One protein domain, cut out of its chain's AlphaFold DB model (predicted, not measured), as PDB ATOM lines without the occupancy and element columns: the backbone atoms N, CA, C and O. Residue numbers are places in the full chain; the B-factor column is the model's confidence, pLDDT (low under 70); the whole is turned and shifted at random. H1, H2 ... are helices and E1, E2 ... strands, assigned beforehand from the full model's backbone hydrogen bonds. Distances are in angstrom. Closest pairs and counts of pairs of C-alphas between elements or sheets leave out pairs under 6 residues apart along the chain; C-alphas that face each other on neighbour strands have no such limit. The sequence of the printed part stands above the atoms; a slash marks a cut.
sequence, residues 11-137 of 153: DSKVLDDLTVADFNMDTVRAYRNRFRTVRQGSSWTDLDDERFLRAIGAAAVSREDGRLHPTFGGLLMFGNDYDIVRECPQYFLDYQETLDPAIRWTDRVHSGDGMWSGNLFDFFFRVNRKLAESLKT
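Overview. This is residues 11 to 137 of the 153 residues of the protein "Transcriptional regulator" of Bifidobacterium bifidum (UniProt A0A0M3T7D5). Two lobes lie end to end: one has the hairpin E1 E2 with H2 and H3 packed on it, the other the hairpin E3 E4 with H5 running alongside. H3 is near the middle, where H1 and H5 meet it near their first residues and H4 folds back beside it. The printed part has 127 residues with five named helices and four named strands, in the order H1 H2 E1 E2 H3 H4 E3 E4 H5; both two-stranded sheets are antiparallel and the class is mixed. It is only just loose, close to compact, with a radius of gyration of the C-alphas of 16.8 A, and only just flat, spanning 57 by 37 by 20 A.

Arrangement. H1, residues 25 to 38, is near H2, residues 49 to 55. In the hairpin of E1, residues 59 to 61, and E2, residues 68 to 70, N 60 and O 69 are 2.9 A apart, within hydrogen-bond range. The closest C-alphas of H2 and E1, Leu 53 and Ala 59, are 5.4 A apart. H1, with residues 25 to 28 alone, only just touches H3, residues 72 to 78, with 3 pairs of C-alphas within 8 A, the closest Thr 27 and Phe 78 at 5.9 A; they are about perpendicular at 85 degrees. H4, residues 81 to 87, and H3 touch only at the corner, and only just, with 3 such pairs, the closest Leu 76 and Ile 84 at 6.3 A. In the hairpin of E3, residues 94 to 97, and E4, residues 107 to 110, N 95 and O 109 are 2.8 A apart, within hydrogen-bond range. H5, residues 120 to 134, touches H3 with residues 120 to 121 alone at a steep tilt of 49 degrees, the same way; the closest C-alphas, Met 77 and Leu 120, are 4.9 A apart. The closest C-alphas of E3 and H5, Tyr 95 and Val 127, are 7.0 A apart. Every O i to N i+4 pair is within hydrogen-bond range in H1, H2, H3 and H5, and 2 of 3 are in H4.

Along the chain. H1 begins at C-alpha 25 (41.804, -41.098, -15.477) and is 19.8 A long. H5 is 21.0 A long and ends at C-alpha 134 (43.450, -32.120, -43.804). E3 measures 10.1 A and E4 10.3 A.

Size, cuts and confidence. The two C-alphas farthest apart, Gly 66 and Ala 102, are 56.6 A apart. The printed part has no cut and no long link. Residues 134 to 137 have pLDDT under 70.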
ATOM      1  N   ASP A  11      62.318 -37.980 -17.242       89.88
ATOM      2  CA  ASP A  11      60.980 -38.574 -17.231       89.88
ATOM      3  C   ASP A  11      60.797 -39.663 -16.163       89.88
ATOM      4  O   ASP A  11      59.673 -39.896 -15.732       89.88
ATOM      5  N   SER A  12      61.875 -40.285 -15.682       94.12
ATOM      6  CA  SER A  12      61.820 -41.308 -14.629       94.12
ATOM      7  C   SER A  12      61.768 -40.724 -13.209       94.12
ATOM      8  O   SER A  12      61.561 -41.483 -12.262       94.12
ATOM      9  N   LYS A  13      61.938 -39.399 -13.042       95.75
ATOM     10  CA  LYS A  13      61.840 -38.708 -11.742       95.75
ATOM     11  C   LYS A  13      60.501 -39.040 -11.077       95.75
ATOM     12  O   LYS A  13      59.460 -38.791 -11.680       95.75
ATOM     13  N   VAL A  14      60.530 -39.555  -9.849       97.69
ATOM     14  CA  VAL A  14      59.331 -39.780  -9.023       97.69
ATOM     15  C   VAL A  14      58.864 -38.452  -8.424       97.69
ATOM     16  O   VAL A  14      59.688 -37.631  -8.028       97.69
ATOM     17  N   LEU A  15      57.554 -38.217  -8.423       97.31
ATOM     18  CA  LEU A  15      56.931 -36.989  -7.933       97.31
ATOM     19  C   LEU A  15      56.201 -37.273  -6.617       97.31
ATOM     20  O   LEU A  15      55.007 -37.564  -6.616       97.31
ATOM     21  N   ASP A  16      56.937 -37.213  -5.508       97.00
ATOM     22  CA  ASP A  16      56.446 -37.597  -4.176       97.00
ATOM     23  C   ASP A  16      55.290 -36.716  -3.661       97.00
ATOM     24  O   ASP A  16      54.443 -37.178  -2.897       97.00
ATOM     25  N   ASP A  17      55.184 -35.478  -4.150       96.44
ATOM     26  CA  ASP A  17      54.091 -34.555  -3.814       96.44
ATOM     27  C   ASP A  17      52.757 -34.891  -4.513       96.44
ATOM     28  O   ASP A  17      51.713 -34.344  -4.151       96.44
ATOM     29  N   LEU A  18      52.775 -35.779  -5.514       97.31
ATOM     30  CA  LEU A  18      51.603 -36.187  -6.292       97.31
ATOM     31  C   LEU A  18      51.291 -37.661  -6.085       97.31
ATOM     32  O   LEU A  18      52.169 -38.481  -5.860       97.31
ATOM     33  N   THR A  19      50.038 -38.041  -6.263       97.38
ATOM     34  CA  THR A  19      49.579 -39.427  -6.211       97.38
ATOM     35  C   THR A  19      49.073 -39.879  -7.577       97.38
ATOM     36  O   THR A  19      48.779 -39.080  -8.461       97.38
ATOM     37  N   VAL A  20      48.912 -41.190  -7.772       96.62
ATOM     38  CA  VAL A  20      48.289 -41.716  -9.003       96.62
ATOM     39  C   VAL A  20      46.848 -41.231  -9.211       96.62
ATOM     40  O   VAL A  20      46.346 -41.298 -10.330       96.62
ATOM     41  N   ALA A  21      46.185 -40.728  -8.162       96.19
ATOM     42  CA  ALA A  21      44.854 -40.136  -8.257       96.19
ATOM     43  C   ALA A  21      44.854 -38.759  -8.945       96.19
ATOM     44  O   ALA A  21      43.799 -38.320  -9.396       96.19
ATOM     45  N   ASP A  22      46.018 -38.114  -9.065       97.06
ATOM     46  CA  ASP A  22      46.180 -36.823  -9.742       97.06
ATOM     47  C   ASP A  22      46.305 -36.970 -11.273       97.06
ATOM     48  O   ASP A  22      46.296 -35.987 -12.016       97.06
ATOM     49  N   PHE A  23      46.361 -38.205 -11.788       98.38
ATOM     50  CA  PHE A  23      46.217 -38.444 -13.220       98.38
ATOM     51  C   PHE A  23      44.796 -38.168 -13.718       98.38
ATOM     52  O   PHE A  23      43.787 -38.478 -13.084       98.38
ATOM     53  N   ASN A  24      44.716 -37.684 -14.953       97.94
ATOM     54  CA  ASN A  24      43.506 -37.681 -15.746       97.94
ATOM     55  C   ASN A  24      43.118 -39.125 -16.111       97.94
ATOM     56  O   ASN A  24      43.615 -39.727 -17.070       97.94
ATOM     57  N   MET A  25      42.204 -39.698 -15.327       96.00
ATOM     58  CA  MET A  25      41.804 -41.098 -15.477       96.00
ATOM     59  C   MET A  25      41.084 -41.399 -16.795       96.00
ATOM     60  O   MET A  25      41.109 -42.547 -17.243       96.00
ATOM     61  N   ASP A  26      40.488 -40.404 -17.453       96.81
ATOM     62  CA  ASP A  26      39.903 -40.595 -18.781       96.81
ATOM     63  C   ASP A  26      40.998 -40.782 -19.840       96.81
ATOM     64  O   ASP A  26      40.915 -41.719 -20.642       96.81
ATOM     65  N   THR A  27      42.080 -39.996 -19.777       97.81
ATOM     66  CA  THR A  27      43.280 -40.203 -20.604       97.81
ATOM     67  C   THR A  27      43.912 -41.576 -20.326       97.81
ATOM     68  O   THR A  27      44.209 -42.318 -21.269       97.81
ATOM     69  N   VAL A  28      44.060 -41.977 -19.055       97.81
ATOM     70  CA  VAL A  28      44.608 -43.301 -18.682       97.81
ATOM     71  C   VAL A  28      43.765 -44.435 -19.275       97.81
ATOM     72  O   VAL A  28      44.300 -45.352 -19.906       97.81
ATOM     73  N   ARG A  29      42.434 -44.371 -19.133       96.62
ATOM     74  CA  ARG A  29      41.505 -45.367 -19.695       96.62
ATOM     75  C   ARG A  29      41.580 -45.419 -21.219       96.62
ATOM     76  O   ARG A  29      41.606 -46.512 -21.790       96.62
ATOM     77  N   ALA A  30      41.649 -44.265 -21.883       96.62
ATOM     78  CA  ALA A  30      41.780 -44.182 -23.334       96.62
ATOM     79  C   ALA A  30      43.098 -44.807 -23.823       96.62
ATOM     80  O   ALA A  30      43.083 -45.642 -24.736       96.62
ATOM     81  N   TYR A  31      44.222 -44.484 -23.172       96.81
ATOM     82  CA  TYR A  31      45.519 -45.106 -23.447       96.81
ATOM     83  C   TYR A  31      45.450 -46.616 -23.263       96.81
ATOM     84  O   TYR A  31      45.865 -47.375 -24.142       96.81
ATOM     85  N   ARG A  32      44.879 -47.065 -22.144       95.12
ATOM     86  CA  ARG A  32      44.775 -48.479 -21.803       95.12
ATOM     87  C   ARG A  32      43.952 -49.253 -22.829       95.12
ATOM     88  O   ARG A  32      44.392 -50.306 -23.282       95.12
ATOM     89  N   ASN A  33      42.809 -48.724 -23.257       94.12
ATOM     90  CA  ASN A  33      42.001 -49.347 -24.306       94.12
ATOM     91  C   ASN A  33      42.793 -49.502 -25.608       94.12
ATOM     92  O   ASN A  33      42.811 -50.587 -26.192       94.12
ATOM     93  N   ARG A  34      43.531 -48.464 -26.016       94.00
ATOM     94  CA  ARG A  34      44.384 -48.525 -27.208       94.00
ATOM     95  C   ARG A  34      45.541 -49.513 -27.047       94.00
ATOM     96  O   ARG A  34      45.846 -50.251 -27.984       94.00
ATOM     97  N   PHE A  35      46.157 -49.568 -25.866       93.88
ATOM     98  CA  PHE A  35      47.207 -50.531 -25.543       93.88
ATOM     99  C   PHE A  35      46.715 -51.969 -25.741       93.88
ATOM    100  O   PHE A  35      47.401 -52.750 -26.399       93.88
ATOM    101  N   ARG A  36      45.507 -52.302 -25.259       91.25
ATOM    102  CA  ARG A  36      44.911 -53.642 -25.433       91.25
ATOM    103  C   ARG A  36      44.714 -54.009 -26.905       91.25
ATOM    104  O   ARG A  36      44.971 -55.146 -27.288       91.25
ATOM    105  N   THR A  37      44.287 -53.056 -27.734       90.38
ATOM    106  CA  THR A  37      44.093 -53.287 -29.174       90.38
ATOM    107  C   THR A  37      45.413 -53.537 -29.905       90.38
ATOM    108  O   THR A  37      45.468 -54.402 -30.778       90.38
ATOM    109  N   VAL A  38      46.468 -52.791 -29.558       89.25
ATOM    110  CA  VAL A  38      47.776 -52.857 -30.236       89.25
ATOM    111  C   VAL A  38      48.624 -54.029 -29.741       89.25
ATOM    112  O   VAL A  38      49.332 -54.651 -30.528       89.25
ATOM    113  N   ARG A  39      48.573 -54.345 -28.442       87.25
ATOM    114  CA  ARG A  39      49.374 -55.402 -27.810       87.25
ATOM    115  C   ARG A  39      48.507 -56.563 -27.341       87.25
ATOM    116  O   ARG A  39      48.471 -56.897 -26.156       87.25
ATOM    117  N   GLN A  40      47.827 -57.194 -28.294       79.25
ATOM    118  CA  GLN A  40      47.039 -58.398 -28.036       79.25
ATOM    119  C   GLN A  40      47.929 -59.486 -27.415       79.25
ATOM    120  O   GLN A  40      49.032 -59.742 -27.893       79.25
ATOM    121  N   GLY A  41      47.469 -60.094 -26.319       81.88
ATOM    122  CA  GLY A  41      48.218 -61.131 -25.599       81.88
ATOM    123  C   GLY A  41      49.306 -60.620 -24.647       81.88
ATOM    124  O   GLY A  41      50.024 -61.429 -24.064       81.88
ATOM    125  N   SER A  42      49.441 -59.303 -24.443       89.88
ATOM    126  CA  SER A  42      50.308 -58.783 -23.381       89.88
ATOM    127  C   SER A  42      49.763 -59.164 -22.004       89.88
ATOM    128  O   SER A  42      48.593 -58.909 -21.710       89.88
ATOM    129  N   SER A  43      50.639 -59.659 -21.125       90.06
ATOM    130  CA  SER A  43      50.327 -59.925 -19.713       90.06
ATOM    131  C   SER A  43      49.924 -58.673 -18.923       90.06
ATOM    132  O   SER A  43      49.442 -58.784 -17.801       90.06
ATOM    133  N   TRP A  44      50.103 -57.474 -19.489       92.06
ATOM    134  CA  TRP A  44      49.751 -56.210 -18.837       92.06
ATOM    135  C   TRP A  44      48.280 -55.820 -19.024       92.06
ATOM    136  O   TRP A  44      47.767 -54.960 -18.311       92.06
ATOM    137  N   THR A  45      47.587 -56.461 -19.968       87.38
ATOM    138  CA  THR A  45      46.179 -56.197 -20.318       87.38
ATOM    139  C   THR A  45      45.247 -56.352 -19.111       87.38
ATOM    140  O   THR A  45      44.318 -55.544 -18.949       87.38
ATOM    141  N   ASP A  46      45.557 -57.327 -18.253       87.75
ATOM    142  CA  ASP A  46      44.738 -57.793 -17.126       87.75
ATOM    143  C   ASP A  46      45.195 -57.251 -15.762       87.75
ATOM    144  O   ASP A  46      44.617 -57.591 -14.734       87.75
ATOM    145  N   LEU A  47      46.230 -56.402 -15.729       93.62
ATOM    146  CA  LEU A  47      46.702 -55.777 -14.487       93.62
ATOM    147  C   LEU A  47      45.643 -54.834 -13.893       93.62
ATOM    148  O   LEU A  47      44.823 -54.284 -14.614       93.62
ATOM    149  N   ASP A  48      45.645 -54.576 -12.592       94.06
ATOM    150  CA  ASP A  48      44.911 -53.412 -12.072       94.06
ATOM    151  C   ASP A  48      45.558 -52.093 -12.553       94.06
ATOM    152  O   ASP A  48      46.620 -52.103 -13.183       94.06
ATOM    153  N   ASP A  49      44.887 -50.959 -12.334       92.00
ATOM    154  CA  ASP A  49      45.351 -49.660 -12.841       92.00
ATOM    155  C   ASP A  49      46.733 -49.279 -12.291       92.00
ATOM    156  O   ASP A  49      47.601 -48.875 -13.061       92.00
ATOM    157  N   GLU A  50      46.990 -49.483 -10.998       95.25
ATOM    158  CA  GLU A  50      48.280 -49.163 -10.374       95.25
ATOM    159  C   GLU A  50      49.421 -50.015 -10.940       95.25
ATOM    160  O   GLU A  50      50.477 -49.501 -11.326       95.25
ATOM    161  N   ARG A  51      49.208 -51.331 -11.052       96.31
ATOM    162  CA  ARG A  51      50.190 -52.241 -11.654       96.31
ATOM    163  C   ARG A  51      50.414 -51.935 -13.126       96.31
ATOM    164  O   ARG A  51      51.549 -52.038 -13.589       96.31
ATOM    165  N   PHE A  52      49.366 -51.561 -13.856       96.94
ATOM    166  CA  PHE A  52      49.475 -51.158 -15.253       96.94
ATOM    167  C   PHE A  52      50.308 -49.880 -15.399       96.94
ATOM    168  O   PHE A  52      51.271 -49.878 -16.165       96.94
ATOM    169  N   LEU A  53      49.998 -48.833 -14.625       97.88
ATOM    170  CA  LEU A  53      50.738 -47.566 -14.612       97.88
ATOM    171  C   LEU A  53      52.216 -47.782 -14.277       97.88
ATOM    172  O   LEU A  53      53.090 -47.216 -14.935       97.88
ATOM    173  N   ARG A  54      52.506 -48.668 -13.319       97.31
ATOM    174  CA  ARG A  54      53.879 -49.065 -13.001       97.31
ATOM    175  C   ARG A  54      54.561 -49.808 -14.149       97.31
ATOM    176  O   ARG A  54      55.717 -49.532 -14.452       97.31
ATOM    177  N   ALA A  55      53.865 -50.741 -14.796       96.00
ATOM    178  CA  ALA A  55      54.420 -51.539 -15.889       96.00
ATOM    179  C   ALA A  55      54.792 -50.693 -17.118       96.00
ATOM    180  O   ALA A  55      55.786 -50.985 -17.781       96.00
ATOM    181  N   ILE A  56      54.025 -49.636 -17.408       95.88
ATOM    182  CA  ILE A  56      54.311 -48.714 -18.517       95.88
ATOM    183  C   ILE A  56      55.272 -47.574 -18.137       95.88
ATOM    184  O   ILE A  56      55.553 -46.726 -18.979       95.88
ATOM    185  N   GLY A  57      55.763 -47.537 -16.892       96.94
ATOM    186  CA  GLY A  57      56.690 -46.509 -16.403       96.94
ATOM    187  C   GLY A  57      56.048 -45.159 -16.065       96.94
ATOM    188  O   GLY A  57      56.762 -44.192 -15.822       96.94
ATOM    189  N   ALA A  58      54.716 -45.078 -16.026       98.19
ATOM    190  CA  ALA A  58      53.994 -43.859 -15.659       98.19
ATOM    191  C   ALA A  58      54.002 -43.596 -14.150       98.19
ATOM    192  O   ALA A  58      53.812 -42.467 -13.713       98.19
ATOM    193  N   ALA A  59      54.203 -44.637 -13.350       98.31
ATOM    194  CA  ALA A  59      54.314 -44.526 -11.908       98.31
ATOM    195  C   ALA A  59      55.440 -45.420 -11.387       98.31
ATOM    196  O   ALA A  59      55.736 -46.474 -11.957       98.31
ATOM    197  N   ALA A  60      56.060 -45.020 -10.287       98.12
ATOM    198  CA  ALA A  60      57.112 -45.776  -9.629       98.12
ATOM    199  C   ALA A  60      56.922 -45.734  -8.113       98.12
ATOM    200  O   ALA A  60      56.257 -44.855  -7.573       98.12
ATOM    201  N   VAL A  61      57.454 -46.748  -7.429       97.69
ATOM    202  CA  VAL A  61      57.388 -46.789  -5.969       97.69
ATOM    203  C   VAL A  61      58.415 -45.809  -5.421       97.69
ATOM    204  O   VAL A  61      59.603 -45.948  -5.724       97.69
ATOM    205  N   SER A  62      57.949 -44.846  -4.634       96.75
ATOM    206  CA  SER A  62      58.790 -43.874  -3.953       96.75
ATOM    207  C   SER A  62      59.757 -44.568  -3.001       96.75
ATOM    208  O   SER A  62      59.426 -45.547  -2.324       96.75
ATOM    209  N   ARG A  63      60.980 -44.038  -2.942       94.25
ATOM    210  CA  ARG A  63      61.970 -44.441  -1.939       94.25
ATOM    211  C   ARG A  63      61.717 -43.776  -0.584       94.25
ATOM    212  O   ARG A  63      62.264 -44.261   0.402       94.25
ATOM    213  N   GLU A  64      60.931 -42.702  -0.542       94.19
ATOM    214  CA  GLU A  64      60.669 -41.920   0.666       94.19
ATOM    215  C   GLU A  64      59.581 -42.556   1.532       94.19
ATOM    216  O   GLU A  64      59.788 -42.752   2.730       94.19
ATOM    217  N   ASP A  65      58.448 -42.937   0.934       96.38
ATOM    218  CA  ASP A  65      57.285 -43.435   1.680       96.38
ATOM    219  C   ASP A  65      56.837 -44.859   1.291       96.38
ATOM    220  O   ASP A  65      55.954 -45.442   1.930       96.38
ATOM    221  N   GLY A  66      57.466 -45.451   0.269       96.81
ATOM    222  CA  GLY A  66      57.157 -46.795  -0.217       96.81
ATOM    223  C   GLY A  66      55.826 -46.917  -0.965       96.81
ATOM    224  O   GLY A  66      55.379 -48.043  -1.214       96.81
ATOM    225  N   ARG A  67      55.180 -45.804  -1.327       97.38
ATOM    226  CA  ARG A  67      53.916 -45.773  -2.074       97.38
ATOM    227  C   ARG A  67      54.151 -45.558  -3.559       97.38
ATOM    228  O   ARG A  67      55.267 -45.305  -4.002       97.38
ATOM    229  N   LEU A  68      53.105 -45.740  -4.360       97.81
ATOM    230  CA  LEU A  68      53.165 -45.541  -5.803       97.81
ATOM    231  C   LEU A  68      52.880 -44.073  -6.140       97.81
ATOM    232  O   LEU A  68      51.788 -43.579  -5.864       97.81
ATOM    233  N   HIS A  69      53.840 -43.419  -6.784       98.50
ATOM    234  CA  HIS A  69      53.765 -42.018  -7.186       98.50
ATOM    235  C   HIS A  69      53.948 -41.880  -8.700       98.50
ATOM    236  O   HIS A  69      54.618 -42.722  -9.317       98.50
ATOM    237  N   PRO A  70      53.374 -40.839  -9.328       98.38
ATOM    238  CA  PRO A  70      53.656 -40.508 -10.714       98.38
ATOM    239  C   PRO A  70      55.154 -40.356 -10.970       98.38
ATOM    240  O   PRO A  70      55.891 -39.796 -10.159       98.38
ATOM    241  N   THR A  71      55.600 -40.817 -12.132       98.44
ATOM    242  CA  THR A  71      56.855 -40.337 -12.707       98.44
ATOM    243  C   THR A  71      56.595 -39.033 -13.459       98.44
ATOM    244  O   THR A  71      55.462 -38.756 -13.862       98.44
ATOM    245  N   PHE A  72      57.630 -38.235 -13.712       98.00
ATOM    246  CA  PHE A  72      57.493 -37.026 -14.523       98.00
ATOM    247  C   PHE A  72      56.980 -37.340 -15.939       98.00
ATOM    248  O   PHE A  72      56.107 -36.644 -16.453       98.00
ATOM    249  N   GLY A  73      57.424 -38.442 -16.547       98.19
ATOM    250  CA  GLY A  73      56.890 -38.938 -17.817       98.19
ATOM    251  C   GLY A  73      55.417 -39.341 -17.724       98.19
ATOM    252  O   GLY A  73      54.633 -39.029 -18.620       98.19
ATOM    253  N   GLY A  74      55.017 -39.975 -16.618       98.38
ATOM    254  CA  GLY A  74      53.615 -40.258 -16.321       98.38
ATOM    255  C   GLY A  74      52.773 -38.991 -16.226       98.38
ATOM    256  O   GLY A  74      51.713 -38.922 -16.847       98.38
ATOM    257  N   LEU A  75      53.271 -37.965 -15.532       98.56
ATOM    258  CA  LEU A  75      52.606 -36.666 -15.427       98.56
ATOM    259  C   LEU A  75      52.448 -36.001 -16.802       98.56
ATOM    260  O   LEU A  75      51.363 -35.536 -17.131       98.56
ATOM    261  N   LEU A  76      53.479 -36.020 -17.649       98.25
ATOM    262  CA  LEU A  76      53.392 -35.468 -19.007       98.25
ATOM    263  C   LEU A  76      52.380 -36.209 -19.896       98.25
ATOM    264  O   LEU A  76      51.740 -35.593 -20.750       98.25
ATOM    265  N   MET A  77      52.253 -37.528 -19.729       98.44
ATOM    266  CA  MET A  77      51.369 -38.369 -20.543       98.44
ATOM    267  C   MET A  77      49.918 -38.359 -20.070       98.44
ATOM    268  O   MET A  77      49.022 -38.432 -20.910       98.44
ATOM    269  N   PHE A  78      49.691 -38.295 -18.756       98.62
ATOM    270  CA  PHE A  78      48.387 -38.552 -18.141       98.62
ATOM    271  C   PHE A  78      47.940 -37.487 -17.145       98.62
ATOM    272  O   PHE A  78      46.826 -37.584 -16.653       98.62
ATOM    273  N   GLY A  79      48.758 -36.489 -16.823       97.94
ATOM    274  CA  GLY A  79      48.384 -35.398 -15.925       97.94
ATOM    275  C   GLY A  79      47.394 -34.413 -16.540       97.94
ATOM    276  O   GLY A  79      46.925 -34.581 -17.670       97.94
ATOM    277  N   ASN A  80      47.110 -33.357 -15.781       97.62
ATOM    278  CA  ASN A  80      46.452 -32.157 -16.280       97.62
ATOM    279  C   ASN A  80      47.478 -31.020 -16.399       97.62
ATOM    280  O   ASN A  80      48.455 -30.978 -15.649       97.62
ATOM    281  N   ASP A  81      47.271 -30.094 -17.333       96.00
ATOM    282  CA  ASP A  81      48.196 -28.993 -17.621       96.00
ATOM    283  C   ASP A  81      48.580 -28.169 -16.391       96.00
ATOM    284  O   ASP A  81      49.743 -27.802 -16.252       96.00
ATOM    285  N   TYR A  82      47.650 -27.924 -15.473       95.38
ATOM    286  CA  TYR A  82      47.924 -27.172 -14.254       95.38
ATOM    287  C   TYR A  82      48.912 -27.880 -13.312       95.38
ATOM    288  O   TYR A  82      49.683 -27.196 -12.640       95.38
ATOM    289  N   ASP A  83      48.947 -29.215 -13.284       97.00
ATOM    290  CA  ASP A  83      49.945 -29.977 -12.520       97.00
ATOM    291  C   ASP A  83      51.250 -30.111 -13.309       97.00
ATOM    292  O   ASP A  83      52.338 -29.948 -12.759       97.00
ATOM    293  N   ILE A  84      51.154 -30.307 -14.629       97.44
ATOM    294  CA  ILE A  84      52.324 -30.373 -15.510       97.44
ATOM    295  C   ILE A  84      53.123 -29.065 -15.459       97.44
ATOM    296  O   ILE A  84      54.344 -29.108 -15.341       97.44
ATOM    297  N   VAL A  85      52.465 -27.904 -15.526       97.06
ATOM    298  CA  VAL A  85      53.125 -26.586 -15.522       97.06
ATOM    299  C   VAL A  85      53.731 -26.255 -14.155       97.06
ATOM    300  O   VAL A  85      54.725 -25.533 -14.092       97.06
ATOM    301  N   ARG A  86      53.194 -26.803 -13.056       96.12
ATOM    302  CA  ARG A  86      53.820 -26.678 -11.728       96.12
ATOM    303  C   ARG A  86      55.177 -27.378 -11.677       96.12
ATOM    304  O   ARG A  86      56.133 -26.786 -11.184       96.12
ATOM    305  N   GLU A  87      55.274 -28.580 -12.244       95.62
ATOM    306  CA  GLU A  87      56.533 -29.339 -12.313       95.62
ATOM    307  C   GLU A  87      57.456 -28.886 -13.455       95.62
ATOM    308  O   GLU A  87      58.680 -28.949 -13.347       95.62
ATOM    309  N   CYS A  88      56.883 -28.414 -14.562       95.31
ATOM    310  CA  CYS A  88      57.587 -27.974 -15.759       95.31
ATOM    311  C   CYS A  88      57.011 -26.639 -16.262       95.31
ATOM    312  O   CYS A  88      56.195 -26.620 -17.183       95.31
ATOM    313  N   PRO A  89      57.465 -25.495 -15.718       95.62
ATOM    314  CA  PRO A  89      56.900 -24.180 -16.047       95.62
ATOM    315  C   PRO A  89      57.012 -23.763 -17.519       95.62
ATOM    316  O   PRO A  89      56.310 -22.860 -17.959       95.62
ATOM    317  N   GLN A  90      57.914 -24.393 -18.276       95.06
ATOM    318  CA  GLN A  90      58.108 -24.149 -19.710       95.06
ATOM    319  C   GLN A  90      57.258 -25.081 -20.589       95.06
ATOM    320  O   GLN A  90      57.381 -25.053 -21.813       95.06
ATOM    321  N   TYR A  91      56.424 -25.936 -19.990       96.94
ATOM    322  CA  TYR A  91      55.565 -26.847 -20.729       96.94
ATOM    323  C   TYR A  91      54.489 -26.078 -21.493       96.94
ATOM    324  O   TYR A  91      53.626 -25.423 -20.910       96.94
ATOM    325  N   PHE A  92      54.525 -26.198 -22.815       97.31
ATOM    326  CA  PHE A  92      53.510 -25.648 -23.694       97.31
ATOM    327  C   PHE A  92      53.446 -26.479 -24.971       97.31
ATOM    328  O   PHE A  92      54.444 -26.634 -25.675       97.31
ATOM    329  N   LEU A  93      52.272 -27.031 -25.256       97.75
ATOM    330  CA  LEU A  93      51.997 -27.712 -26.512       97.75
ATOM    331  C   LEU A  93      51.251 -26.746 -27.413       97.75
ATOM    332  O   LEU A  93      50.285 -26.130 -26.972       97.75
ATOM    333  N   ASP A  94      51.685 -26.622 -28.662       96.12
ATOM    334  CA  ASP A  94      51.060 -25.731 -29.634       96.12
ATOM    335  C   ASP A  94      51.122 -26.364 -31.018       96.12
ATOM    336  O   ASP A  94      52.188 -26.693 -31.538       96.12
ATOM    337  N   TYR A  95      49.954 -26.546 -31.607       95.12
ATOM    338  CA  TYR A  95      49.774 -26.901 -32.997       95.12
ATOM    339  C   TYR A  95      49.044 -25.750 -33.670       95.12
ATOM    340  O   TYR A  95      47.976 -25.341 -33.218       95.12
ATOM    341  N   GLN A  96      49.618 -25.254 -34.759       93.31
ATOM    342  CA  GLN A  96      49.081 -24.158 -35.553       93.31
ATOM    343  C   GLN A  96      48.982 -24.628 -37.004       93.31
ATOM    344  O   GLN A  96      49.970 -25.096 -37.571       93.31
ATOM    345  N   GLU A  97      47.803 -24.496 -37.605       89.88
ATOM    346  CA  GLU A  97      47.585 -24.744 -39.031       89.88
ATOM    347  C   GLU A  97      47.371 -23.416 -39.763       89.88
ATOM    348  O   GLU A  97      46.753 -22.487 -39.236       89.88
ATOM    349  N   THR A  98      47.898 -23.292 -40.980       88.38
ATOM    350  CA  THR A  98      47.745 -22.090 -41.813       88.38
ATOM    351  C   THR A  98      47.526 -22.500 -43.261       88.38
ATOM    352  O   THR A  98      48.477 -22.715 -44.008       88.38
ATOM    353  N   LEU A  99      46.257 -22.638 -43.649       83.75
ATOM    354  CA  LEU A  99      45.872 -22.963 -45.029       83.75
ATOM    355  C   LEU A  99      45.693 -21.712 -45.905       83.75
ATOM    356  O   LEU A  99      45.856 -21.786 -47.119       83.75
ATOM    357  N   ASP A 100      45.384 -20.567 -45.289       84.06
ATOM    358  CA  ASP A 100      45.272 -19.264 -45.948       84.06
ATOM    359  C   ASP A 100      46.352 -18.314 -45.397       84.06
ATOM    360  O   ASP A 100      46.307 -17.985 -44.210       84.06
ATOM    361  N   PRO A 101      47.302 -17.837 -46.226       83.06
ATOM    362  CA  PRO A 101      48.342 -16.895 -45.809       83.06
ATOM    363  C   PRO A 101      47.825 -15.559 -45.246       83.06
ATOM    364  O   PRO A 101      48.584 -14.851 -44.585       83.06
ATOM    365  N   ALA A 102      46.569 -15.183 -45.514       89.19
ATOM    366  CA  ALA A 102      45.953 -13.976 -44.965       89.19
ATOM    367  C   ALA A 102      45.444 -14.158 -43.522       89.19
ATOM    368  O   ALA A 102      45.206 -13.171 -42.821       89.19
ATOM    369  N   ILE A 103      45.276 -15.401 -43.063       83.69
ATOM    370  CA  ILE A 103      44.782 -15.734 -41.726       83.69
ATOM    371  C   ILE A 103      45.968 -16.190 -40.878       83.69
ATOM    372  O   ILE A 103      46.702 -17.088 -41.267       83.69
ATOM    373  N   ARG A 104      46.144 -15.598 -39.686       81.81
ATOM    374  CA  ARG A 104      47.277 -15.929 -38.802       81.81
ATOM    375  C   ARG A 104      47.364 -17.433 -38.516       81.81
ATOM    376  O   ARG A 104      48.442 -17.994 -38.646       81.81
ATOM    377  N   TRP A 105      46.239 -18.046 -38.144       85.44
ATOM    378  CA  TRP A 105      46.074 -19.497 -38.023       85.44
ATOM    379  C   TRP A 105      44.643 -19.868 -38.414       85.44
ATOM    380  O   TRP A 105      43.698 -19.269 -37.897       85.44
ATOM    381  N   THR A 106      44.477 -20.838 -39.310       87.31
ATOM    382  CA  THR A 106      43.161 -21.378 -39.687       87.31
ATOM    383  C   THR A 106      42.627 -22.350 -38.638       87.31
ATOM    384  O   THR A 106      41.417 -22.462 -38.466       87.31
ATOM    385  N   ASP A 107      43.525 -23.001 -37.899       89.06
ATOM    386  CA  ASP A 107      43.213 -23.851 -36.752       89.06
ATOM    387  C   ASP A 107      44.359 -23.769 -35.735       89.06
ATOM    388  O   ASP A 107      45.518 -23.545 -36.101       89.06
ATOM    389  N   ARG A 108      44.045 -23.937 -34.450       92.75
ATOM    390  CA  ARG A 108      45.040 -23.957 -33.377       92.75
ATOM    391  C   ARG A 108      44.591 -24.865 -32.241       92.75
ATOM    392  O   ARG A 108      43.459 -24.779 -31.775       92.75
ATOM    393  N   VAL A 109      45.509 -25.693 -31.758       94.25
ATOM    394  CA  VAL A 109      45.349 -26.476 -30.528       94.25
ATOM    395  C   VAL A 109      46.520 -26.150 -29.631       94.25
ATOM    396  O   VAL A 109      47.658 -26.331 -30.048       94.25
ATOM    397  N   HIS A 110      46.261 -25.722 -28.402       95.50
ATOM    398  CA  HIS A 110      47.328 -25.523 -27.433       95.50
ATOM    399  C   HIS A 110      46.921 -25.978 -26.032       95.50
ATOM    400  O   HIS A 110      45.732 -26.095 -25.734       95.50
ATOM    401  N   SER A 111      47.906 -26.274 -25.186       95.88
ATOM    402  CA  SER A 111      47.675 -26.526 -23.758       95.88
ATOM    403  C   SER A 111      47.381 -25.211 -23.015       95.88
ATOM    404  O   SER A 111      47.717 -24.128 -23.505       95.88
ATOM    405  N   GLY A 112      46.738 -25.273 -21.842       91.94
ATOM    406  CA  GLY A 112      46.447 -24.089 -21.024       91.94
ATOM    407  C   GLY A 112      45.152 -23.344 -21.362       91.94
ATOM    408  O   GLY A 112      44.909 -22.282 -20.795       91.94
ATOM    409  N   ASP A 113      44.321 -23.852 -22.281       88.44
ATOM    410  CA  ASP A 113      43.015 -23.253 -22.611       88.44
ATOM    411  C   ASP A 113      41.869 -23.722 -21.690       88.44
ATOM    412  O   ASP A 113      40.763 -23.185 -21.759       88.44
ATOM    413  N   GLY A 114      42.127 -24.716 -20.832       89.94
ATOM    414  CA  GLY A 114      41.151 -25.306 -19.913       89.94
ATOM    415  C   GLY A 114      40.055 -26.145 -20.584       89.94
ATOM    416  O   GLY A 114      39.125 -26.578 -19.907       89.94
ATOM    417  N   MET A 115      40.133 -26.388 -21.896       92.12
ATOM    418  CA  MET A 115      39.116 -27.142 -22.648       92.12
ATOM    419  C   MET A 115      39.391 -28.648 -22.683       92.12
ATOM    420  O   MET A 115      38.553 -29.440 -23.127       92.12
ATOM    421  N   TRP A 116      40.589 -29.058 -22.276       95.06
ATOM    422  CA  TRP A 116      41.049 -30.441 -22.268       95.06
ATOM    423  C   TRP A 116      42.206 -30.614 -21.283       95.06
ATOM    424  O   TRP A 116      42.682 -29.640 -20.714       95.06
ATOM    425  N   SER A 117      42.652 -31.856 -21.077       97.00
ATOM    426  CA  SER A 117      43.690 -32.191 -20.090       97.00
ATOM    427  C   SER A 117      45.017 -31.458 -20.302       97.00
ATOM    428  O   SER A 117      45.779 -31.290 -19.361       97.00
ATOM    429  N   GLY A 118      45.333 -31.065 -21.536       97.44
ATOM    430  CA  GLY A 118      46.614 -30.469 -21.890       97.44
ATOM    431  C   GLY A 118      47.793 -31.448 -21.951       97.44
ATOM    432  O   GLY A 118      48.895 -31.002 -22.251       97.44
ATOM    433  N   ASN A 119      47.589 -32.750 -21.704       98.38
ATOM    434  CA  ASN A 119      48.665 -33.747 -21.682       98.38
ATOM    435  C   ASN A 119      49.094 -34.236 -23.075       98.38
ATOM    436  O   ASN A 119      48.400 -34.065 -24.081       98.38
ATOM    437  N   LEU A 120      50.255 -34.890 -23.146       98.25
ATOM    438  CA  LEU A 120      50.841 -35.335 -24.413       98.25
ATOM    439  C   LEU A 120      49.961 -36.340 -25.167       98.25
ATOM    440  O   LEU A 120      49.920 -36.309 -26.399       98.25
ATOM    441  N   PHE A 121      49.267 -37.232 -24.454       98.38
ATOM    442  CA  PHE A 121      48.431 -38.246 -25.091       98.38
ATOM    443  C   PHE A 121      47.244 -37.609 -25.812       98.38
ATOM    444  O   PHE A 121      47.043 -37.845 -27.007       98.38
ATOM    445  N   ASP A 122      46.486 -36.767 -25.114       97.88
ATOM    446  CA  ASP A 122      45.332 -36.096 -25.701       97.88
ATOM    447  C   ASP A 122      45.761 -35.141 -26.817       97.88
ATOM    448  O   ASP A 122      45.103 -35.091 -27.859       97.88
ATOM    449  N   PHE A 123      46.889 -34.438 -26.652       98.00
ATOM    450  CA  PHE A 123      47.438 -33.570 -27.694       98.00
ATOM    451  C   PHE A 123      47.722 -34.349 -28.973       98.00
ATOM    452  O   PHE A 123      47.265 -33.962 -30.050       98.00
ATOM    453  N   PHE A 124      48.425 -35.481 -28.848       97.12
ATOM    454  CA  PHE A 124      48.780 -36.318 -29.984       97.12
ATOM    455  C   PHE A 124      47.541 -36.715 -30.787       97.12
ATOM    456  O   PHE A 124      47.522 -36.523 -31.999       97.12
ATOM    457  N   PHE A 125      46.485 -37.222 -30.145       94.81
ATOM    458  CA  PHE A 125      45.287 -37.650 -30.876       94.81
ATOM    459  C   PHE A 125      44.460 -36.485 -31.416       94.81
ATOM    460  O   PHE A 125      43.896 -36.604 -32.507       94.81
ATOM    461  N   ARG A 126      44.409 -35.352 -30.706       94.56
ATOM    462  CA  ARG A 126      43.742 -34.134 -31.193       94.56
ATOM    463  C   ARG A 126      44.396 -33.624 -32.472       94.56
ATOM    464  O   ARG A 126      43.689 -33.372 -33.446       94.56
ATOM    465  N   VAL A 127      45.723 -33.529 -32.487       94.06
ATOM    466  CA  VAL A 127      46.488 -33.078 -33.657       94.06
ATOM    467  C   VAL A 127      46.475 -34.131 -34.761       94.06
ATOM    468  O   VAL A 127      46.217 -33.802 -35.913       94.06
ATOM    469  N   ASN A 128      46.675 -35.410 -34.433       91.12
ATOM    470  CA  ASN A 128      46.678 -36.487 -35.423       91.12
ATOM    471  C   ASN A 128      45.348 -36.575 -36.187       91.12
ATOM    472  O   ASN A 128      45.364 -36.756 -37.401       91.12
ATOM    473  N   ARG A 129      44.208 -36.376 -35.507       89.94
ATOM    474  CA  ARG A 129      42.897 -36.317 -36.172       89.94
ATOM    475  C   ARG A 129      42.805 -35.144 -37.149       89.94
ATOM    476  O   ARG A 129      42.350 -35.350 -38.267       89.94
ATOM    477  N   LYS A 130      43.274 -33.953 -36.756       89.06
ATOM    478  CA  LYS A 130      43.283 -32.760 -37.625       89.06
ATOM    479  C   LYS A 130      44.156 -32.970 -38.862       89.06
ATOM    480  O   LYS A 130      43.694 -32.746 -39.972       89.06
ATOM    481  N   LEU A 131      45.362 -33.513 -38.682       86.31
ATOM    482  CA  LEU A 131      46.257 -33.858 -39.792       86.31
ATOM    483  C   LEU A 131      45.632 -34.894 -40.739       86.31
ATOM    484  O   LEU A 131      45.722 -34.765 -41.954       86.31
ATOM    485  N   ALA A 132      44.973 -35.925 -40.206       82.81
ATOM    486  CA  ALA A 132      44.292 -36.917 -41.037       82.81
ATOM    487  C   ALA A 132      43.089 -36.324 -41.800       82.81
ATOM    488  O   ALA A 132      42.802 -36.741 -42.920       82.81
ATOM    489  N   GLU A 133      42.385 -35.356 -41.208       81.06
ATOM    490  CA  GLU A 133      41.277 -34.643 -41.849       81.06
ATOM    491  C   GLU A 133      41.752 -33.704 -42.965       81.06
ATOM    492  O   GLU A 133      41.115 -33.679 -44.020       81.06
ATOM    493  N   SER A 134      42.872 -32.996 -42.777       69.12
ATOM    494  CA  SER A 134      43.450 -32.120 -43.804       69.12
ATOM    495  C   SER A 134      44.108 -32.885 -44.957       69.12
ATOM    496  O   SER A 134      44.175 -32.374 -46.073       69.12
ATOM    497  N   LEU A 135      44.497 -34.148 -44.741       66.56
ATOM    498  CA  LEU A 135      44.985 -35.062 -45.784       66.56
ATOM    499  C   LEU A 135      43.889 -35.657 -46.681       66.56
ATOM    500  O   LEU A 135      44.223 -36.404 -47.604       66.56
ATOM    501  N   LYS A 136      42.596 -35.385 -46.442       57.44
ATOM    502  CA  LYS A 136      41.529 -35.843 -47.346       57.44
ATOM    503  C   LYS A 136      41.778 -35.267 -48.740       57.44
ATOM    504  O   LYS A 136      41.469 -34.110 -49.011       57.44
ATOM    505  N   THR A 137      42.318 -36.097 -49.628       55.97
ATOM    506  CA  THR A 137      42.425 -35.799 -51.053       55.97
ATOM    507  C   THR A 137      41.031 -35.431 -51.558       55.97
ATOM    508  O   THR A 137      40.081 -36.193 -51.331       55.97
TER     509      THR A 137